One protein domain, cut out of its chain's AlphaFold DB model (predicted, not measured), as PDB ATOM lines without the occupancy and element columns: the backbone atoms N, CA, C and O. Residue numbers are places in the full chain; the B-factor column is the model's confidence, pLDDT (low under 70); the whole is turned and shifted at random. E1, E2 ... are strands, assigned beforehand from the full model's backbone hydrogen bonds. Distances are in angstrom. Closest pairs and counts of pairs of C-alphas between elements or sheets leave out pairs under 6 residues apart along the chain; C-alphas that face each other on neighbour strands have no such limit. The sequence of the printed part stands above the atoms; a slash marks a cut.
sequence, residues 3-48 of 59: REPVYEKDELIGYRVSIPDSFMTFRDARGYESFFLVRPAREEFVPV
ATOM      1  N   ARG A   3     228.629 176.296 170.510       86.56
ATOM      2  CA  ARG A   3     228.076 175.116 171.176       86.56
ATOM      3  C   ARG A   3     229.226 174.186 171.530       86.56
ATOM      4  O   ARG A   3     229.887 173.675 170.633       86.56
ATOM      5  N   GLU A   4     229.449 173.993 172.819       87.50
ATOM      6  CA  GLU A   4     230.525 173.173 173.366       87.50
ATOM      7  C   GLU A   4     229.920 171.933 174.032       87.50
ATOM      8  O   GLU A   4     228.993 172.073 174.834       87.50
ATOM      9  N   PRO A   5     230.373 170.718 173.685       89.44
ATOM     10  CA  PRO A   5     229.906 169.514 174.351       89.44
ATOM     11  C   PRO A   5     230.417 169.482 175.794       89.44
ATOM     12  O   PRO A   5     231.573 169.805 176.066       89.44
ATOM     13  N   VAL A   6     229.545 169.094 176.719       87.38
ATOM     14  CA  VAL A   6     229.888 168.902 178.129       87.38
ATOM     15  C   VAL A   6     229.799 167.412 178.423       87.38
ATOM     16  O   VAL A   6     228.746 166.805 178.223       87.38
ATOM     17  N   TYR A   7     230.907 166.847 178.894       86.75
ATOM     18  CA  TYR A   7     231.021 165.438 179.246       86.75
ATOM     19  C   TYR A   7     231.149 165.276 180.759       86.75
ATOM     20  O   TYR A   7     231.835 166.064 181.414       86.75
ATOM     21  N   GLU A   8     230.531 164.233 181.299       86.25
ATOM     22  CA  GLU A   8     230.722 163.771 182.671       86.25
ATOM     23  C   GLU A   8     231.010 162.268 182.623       86.25
ATOM     24  O   GLU A   8     230.215 161.515 182.076       86.25
ATOM     25  N   LYS A   9     232.156 161.826 183.164       84.88
ATOM     26  CA  LYS A   9     232.575 160.406 183.161       84.88
ATOM     27  C   LYS A   9     232.517 159.752 181.766       84.88
ATOM     28  O   LYS A   9     231.974 158.667 181.613       84.88
ATOM     29  N   ASP A  10     233.050 160.447 180.760       84.06
ATOM     30  CA  ASP A  10     233.040 160.053 179.340       84.06
ATOM     31  C   ASP A  10     231.650 159.984 178.670       84.06
ATOM     32  O   ASP A  10     231.557 159.747 177.465       84.06
ATOM     33  N   GLU A  11     230.571 160.299 179.392       83.88
ATOM     34  CA  GLU A  11     229.221 160.412 178.839       83.88
ATOM     35  C   GLU A  11     228.889 161.865 178.479       83.88
ATOM     36  O   GLU A  11     229.147 162.804 179.235       83.88
ATOM     37  N   LEU A  12     228.294 162.074 177.304       84.81
ATOM     38  CA  LEU A  12     227.832 163.393 176.877       84.81
ATOM     39  C   LEU A  12     226.544 163.763 177.626       84.81
ATOM     40  O   LEU A  12     225.463 163.284 177.287       84.81
ATOM     41  N   ILE A  13     226.651 164.671 178.593       86.50
ATOM     42  CA  ILE A  13     225.509 165.113 179.409       86.50
ATOM     43  C   ILE A  13     224.724 166.263 178.773       86.50
ATOM     44  O   ILE A  13     223.536 166.455 179.043       86.50
ATOM     45  N   GLY A  14     225.358 167.054 177.911       89.19
ATOM     46  CA  GLY A  14     224.719 168.234 177.350       89.19
ATOM     47  C   GLY A  14     225.639 169.078 176.499       89.19
ATOM     48  O   GLY A  14     226.753 168.697 176.145       89.19
ATOM     49  N   TYR A  15     225.146 170.267 176.186       90.31
ATOM     50  CA  TYR A  15     225.881 171.275 175.453       90.31
ATOM     51  C   TYR A  15     225.810 172.605 176.186       90.31
ATOM     52  O   TYR A  15     224.727 173.085 176.520       90.31
ATOM     53  N   ARG A  16     226.964 173.232 176.381       90.50
ATOM     54  CA  ARG A  16     227.047 174.635 176.765       90.50
ATOM     55  C   ARG A  16     226.909 175.474 175.502       90.50
ATOM     56  O   ARG A  16     227.685 175.330 174.560       90.50
ATOM     57  N   VAL A  17     225.893 176.320 175.457       91.06
ATOM     58  CA  VAL A  17     225.608 177.204 174.331       91.06
ATOM     59  C   VAL A  17     225.902 178.635 174.750       91.06
ATOM     60  O   VAL A  17     225.221 179.189 175.607       91.06
ATOM     61  N   SER A  18     226.895 179.252 174.115       90.38
ATOM     62  CA  SER A  18     227.198 180.673 174.280       90.38
ATOM     63  C   SER A  18     226.519 181.460 173.163       90.38
ATOM     64  O   SER A  18     226.849 181.337 171.971       90.38
ATOM     65  N   ILE A  19     225.540 182.272 173.544       90.94
ATOM     66  CA  ILE A  19     224.792 183.149 172.649       90.94
ATOM     67  C   ILE A  19     225.416 184.544 172.777       90.94
ATOM     68  O   ILE A  19     225.364 185.104 173.867       90.94
ATOM     69  N   PRO A  20     226.043 185.093 171.717       90.88
ATOM     70  CA  PRO A  20     226.621 186.434 171.767       90.88
ATOM     71  C   PRO A  20     225.528 187.508 171.759       90.88
ATOM     72  O   PRO A  20     224.370 187.218 171.442       90.88
ATOM     73  N   ASP A  21     225.923 188.749 172.045       93.50
ATOM     74  CA  ASP A  21     225.052 189.911 171.896       93.50
ATOM     75  C   ASP A  21     224.480 190.001 170.477       93.50
ATOM     76  O   ASP A  21     225.165 189.747 169.480       93.50
ATOM     77  N   SER A  22     223.213 190.387 170.396       91.19
ATOM     78  CA  SER A  22     222.537 190.682 169.139       91.19
ATOM     79  C   SER A  22     222.205 192.164 169.082       91.19
ATOM     80  O   SER A  22     221.512 192.673 169.966       91.19
ATOM     81  N   PHE A  23     222.661 192.836 168.029       91.81
ATOM     82  CA  PHE A  23     222.395 194.248 167.778       91.81
ATOM     83  C   PHE A  23     221.526 194.416 166.535       91.81
ATOM     84  O   PHE A  23     221.650 193.659 165.574       91.81
ATOM     85  N   MET A  24     220.674 195.434 166.544       91.50
ATOM     86  CA  MET A  24     219.933 195.888 165.373       91.50
ATOM     87  C   MET A  24     220.394 197.290 165.004       91.50
ATOM     88  O   MET A  24     220.520 198.153 165.875       91.50
ATOM     89  N   THR A  25     220.638 197.512 163.716       91.94
ATOM     90  CA  THR A  25     220.933 198.835 163.175       91.94
ATOM     91  C   THR A  25     219.652 199.526 162.743       91.94
ATOM     92  O   THR A  25     218.756 198.918 162.156       91.94
ATOM     93  N   PHE A  26     219.557 200.817 163.035       91.00
ATOM     94  CA  PHE A  26     218.495 201.667 162.515       91.00
ATOM     95  C   PHE A  26     219.040 203.061 162.236       91.00
ATOM     96  O   PHE A  26     220.026 203.500 162.830       91.00
ATOM     97  N   ARG A  27     218.386 203.767 161.314       93.06
ATOM     98  CA  ARG A  27     218.723 205.153 161.015       93.06
ATOM     99  C   ARG A  27     217.899 206.070 161.905       93.06
ATOM    100  O   ARG A  27     216.671 205.987 161.894       93.06
ATOM    101  N   ASP A  28     218.565 206.905 162.693       88.50
ATOM    102  CA  ASP A  28     217.883 207.848 163.575       88.50
ATOM    103  C   ASP A  28     217.329 209.056 162.795       88.50
ATOM    104  O   ASP A  28     217.644 209.276 161.622       88.50
ATOM    105  N   ALA A  29     216.499 209.872 163.449       89.75
ATOM    106  CA  ALA A  29     215.901 211.063 162.835       89.75
ATOM    107  C   ALA A  29     216.932 212.134 162.423       89.75
ATOM    108  O   ALA A  29     216.611 213.039 161.657       89.75
ATOM    109  N   ARG A  30     218.169 212.040 162.924       91.62
ATOM    110  CA  ARG A  30     219.287 212.930 162.582       91.62
ATOM    111  C   ARG A  30     220.109 212.383 161.408       91.62
ATOM    112  O   ARG A  30     221.034 213.051 160.957       91.62
ATOM    113  N   GLY A  31     219.764 211.201 160.895       90.81
ATOM    114  CA  GLY A  31     220.389 210.564 159.742       90.81
ATOM    115  C   GLY A  31     221.583 209.663 160.067       90.81
ATOM    116  O   GLY A  31     222.154 209.117 159.116       90.81
ATOM    117  N   TYR A  32     221.931 209.477 161.346       92.31
ATOM    118  CA  TYR A  32     223.030 208.615 161.793       92.31
ATOM    119  C   TYR A  32     222.603 207.149 161.866       92.31
ATOM    120  O   TYR A  32     221.454 206.830 162.180       92.31
ATOM    121  N   GLU A  33     223.552 206.248 161.623       92.38
ATOM    122  CA  GLU A  33     223.378 204.822 161.881       92.38
ATOM    123  C   GLU A  33     223.604 204.551 163.373       92.38
ATOM    124  O   GLU A  33     224.671 204.829 163.920       92.38
ATOM    125  N   SER A  34     222.559 204.079 164.046       89.69
ATOM    126  CA  SER A  34     222.559 203.767 165.474       89.69
ATOM    127  C   SER A  34     222.388 202.267 165.689       89.69
ATOM    128  O   SER A  34     221.711 201.593 164.913       89.69
ATOM    129  N   PHE A  35     222.974 201.753 166.770       88.94
ATOM    130  CA  PHE A  35     222.908 200.345 167.155       88.94
ATOM    131  C   PHE A  35     222.074 200.201 168.428       88.94
ATOM    132  O   PHE A  35     222.288 200.926 169.399       88.94
ATOM    133  N   PHE A  36     221.144 199.251 168.439       90.19
ATOM    134  CA  PHE A  36     220.352 198.904 169.615       90.19
ATOM    135  C   PHE A  36     220.610 197.453 170.015       90.19
ATOM    136  O   PHE A  36     220.543 196.562 169.167       90.19
ATOM    137  N   LEU A  37     220.889 197.205 171.298       92.19
ATOM    138  CA  LEU A  37     221.039 195.851 171.831       92.19
ATOM    139  C   LEU A  37     219.664 195.178 171.915       92.19
ATOM    140  O   LEU A  37     218.824 195.555 172.726       92.19
ATOM    141  N   VAL A  38     219.440 194.162 171.087       91.31
ATOM    142  CA  VAL A  38     218.183 193.399 171.032       91.31
ATOM    143  C   VAL A  38     218.188 192.251 172.032       91.31
ATOM    144  O   VAL A  38     217.166 191.946 172.645       91.31
ATOM    145  N   ARG A  39     219.332 191.579 172.184       88.75
ATOM    146  CA  ARG A  39     219.484 190.454 173.108       88.75
ATOM    147  C   ARG A  39     220.881 190.484 173.720       88.75
ATOM    148  O   ARG A  39     221.835 190.475 172.944       88.75
ATOM    149  N   PRO A  40     221.001 190.476 175.058       89.69
ATOM    150  CA  PRO A  40     222.294 190.389 175.714       89.69
ATOM    151  C   PRO A  40     222.908 188.999 175.545       89.69
ATOM    152  O   PRO A  40     222.196 187.996 175.394       89.69
ATOM    153  N   ALA A  41     224.232 188.946 175.618       91.12
ATOM    154  CA  ALA A  41     224.983 187.713 175.650       91.12
ATOM    155  C   ALA A  41     224.573 186.876 176.864       91.12
ATOM    156  O   ALA A  41     224.400 187.387 177.973       91.12
ATOM    157  N   ARG A  42     224.414 185.572 176.650       89.12
ATOM    158  CA  ARG A  42     224.089 184.622 177.715       89.12
ATOM    159  C   ARG A  42     224.680 183.255 177.431       89.12
ATOM    160  O   ARG A  42     224.859 182.864 176.275       89.12
ATOM    161  N   GLU A  43     224.926 182.527 178.505       89.69
ATOM    162  CA  GLU A  43     225.324 181.130 178.465       89.69
ATOM    163  C   GLU A  43     224.157 180.270 178.933       89.69
ATOM    164  O   GLU A  43     223.538 180.550 179.959       89.69
ATOM    165  N   GLU A  44     223.836 179.237 178.162       88.25
ATOM    166  CA  GLU A  44     222.762 178.303 178.476       88.25
ATOM    167  C   GLU A  44     223.298 176.877 178.428       88.25
ATOM    168  O   GLU A  44     224.051 176.511 177.524       88.25
ATOM    169  N   PHE A  45     222.911 176.056 179.402       88.44
ATOM    170  CA  PHE A  45     223.164 174.622 179.357       88.44
ATOM    171  C   PHE A  45     221.939 173.916 178.779       88.44
ATOM    172  O   PHE A  45     220.839 174.023 179.320       88.44
ATOM    173  N   VAL A  46     222.137 173.197 177.678       86.44
ATOM    174  CA  VAL A  46     221.103 172.395 177.026       86.44
ATOM    175  C   VAL A  46     221.413 170.924 177.302       86.44
ATOM    176  O   VAL A  46     222.360 170.398 176.706       86.44
ATOM    177  N   PRO A  47     220.667 170.252 178.198       84.81
ATOM    178  CA  PRO A  47     220.872 168.833 178.443       84.81
ATOM    179  C   PRO A  47     220.569 168.047 177.166       84.81
ATOM    180  O   PRO A  47     219.630 168.372 176.430       84.81
ATOM    181  N   VAL A  48     221.354 167.005 176.891       81.38
ATOM    182  CA  VAL A  48     220.931 166.022 175.892       81.38
ATOM    183  C   VAL A  48     219.740 165.310 176.509       81.38
ATOM    184  O   VAL A  48     219.857 164.762 177.603       81.38
TER     185      VAL A  48
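This is residues 3 to 48 of the 59 residues of an uncharacterized protein of Burkholderia cepacia (UniProt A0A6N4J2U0). A long thin ribbon of strands, one long hairpin in outline, folds back at residues 28 to 32 at one end, with a third strand, E1, beside the other end. E2 runs on into E3 on the way out and E4 runs on into E5 on the way back, giving a two-stranded end of E3 and E4 and a three-stranded end of E1, E2 and E5. The printed part has 46 residues, all strand by class, with five named strands from E1 to E5 and no named helix; both sheets are antiparallel, in the orders E1 - E2 - E5 and E3 - E4. It is an extended rod spanning 58 by 11 by 10 A, with a radius of gyration of the C-alphas of 17.6 A.

E1, residues 3 to 8, and E2, residues 11 to 19, form an antiparallel hairpin at 150 degrees between directions, with N 4 and O 16 2.8 A apart, within hydrogen-bond range. E2 runs on into E3, residues 22 to 27, at 19 degrees across a break of 2 residues. E3 and E4, residues 33 to 39, form the other hairpin, antiparallel at 150 degrees, with N 24 and O 36 at 2.9 A. E4 runs on into E5, residues 42 to 47, at 35 degrees. E5 is the antiparallel neighbour of E2 at 156 degrees, with N 17 and O 44 at 2.8 A. E1 and E5 are edge strands of this strongly twisted sheet. E1 is apart from E3 and E4.

E1 begins at C-alpha 3 (228.076, 175.116, 171.176) and measures 16.4 A. E2 measures 24.0 A, E3 17.0 A and E4 18.6 A, from first to last C-alpha. E5, 16.1 A, ends at C-alpha 47 (220.872, 168.833, 178.443).

The two C-alphas farthest apart, those of Lys 9 and Arg 30, are 58.0 A from each other. The four links between the strands are tight, and the printed part has no cut. The mean pLDDT of the printed part is 89.1, and no printed residue is under 70.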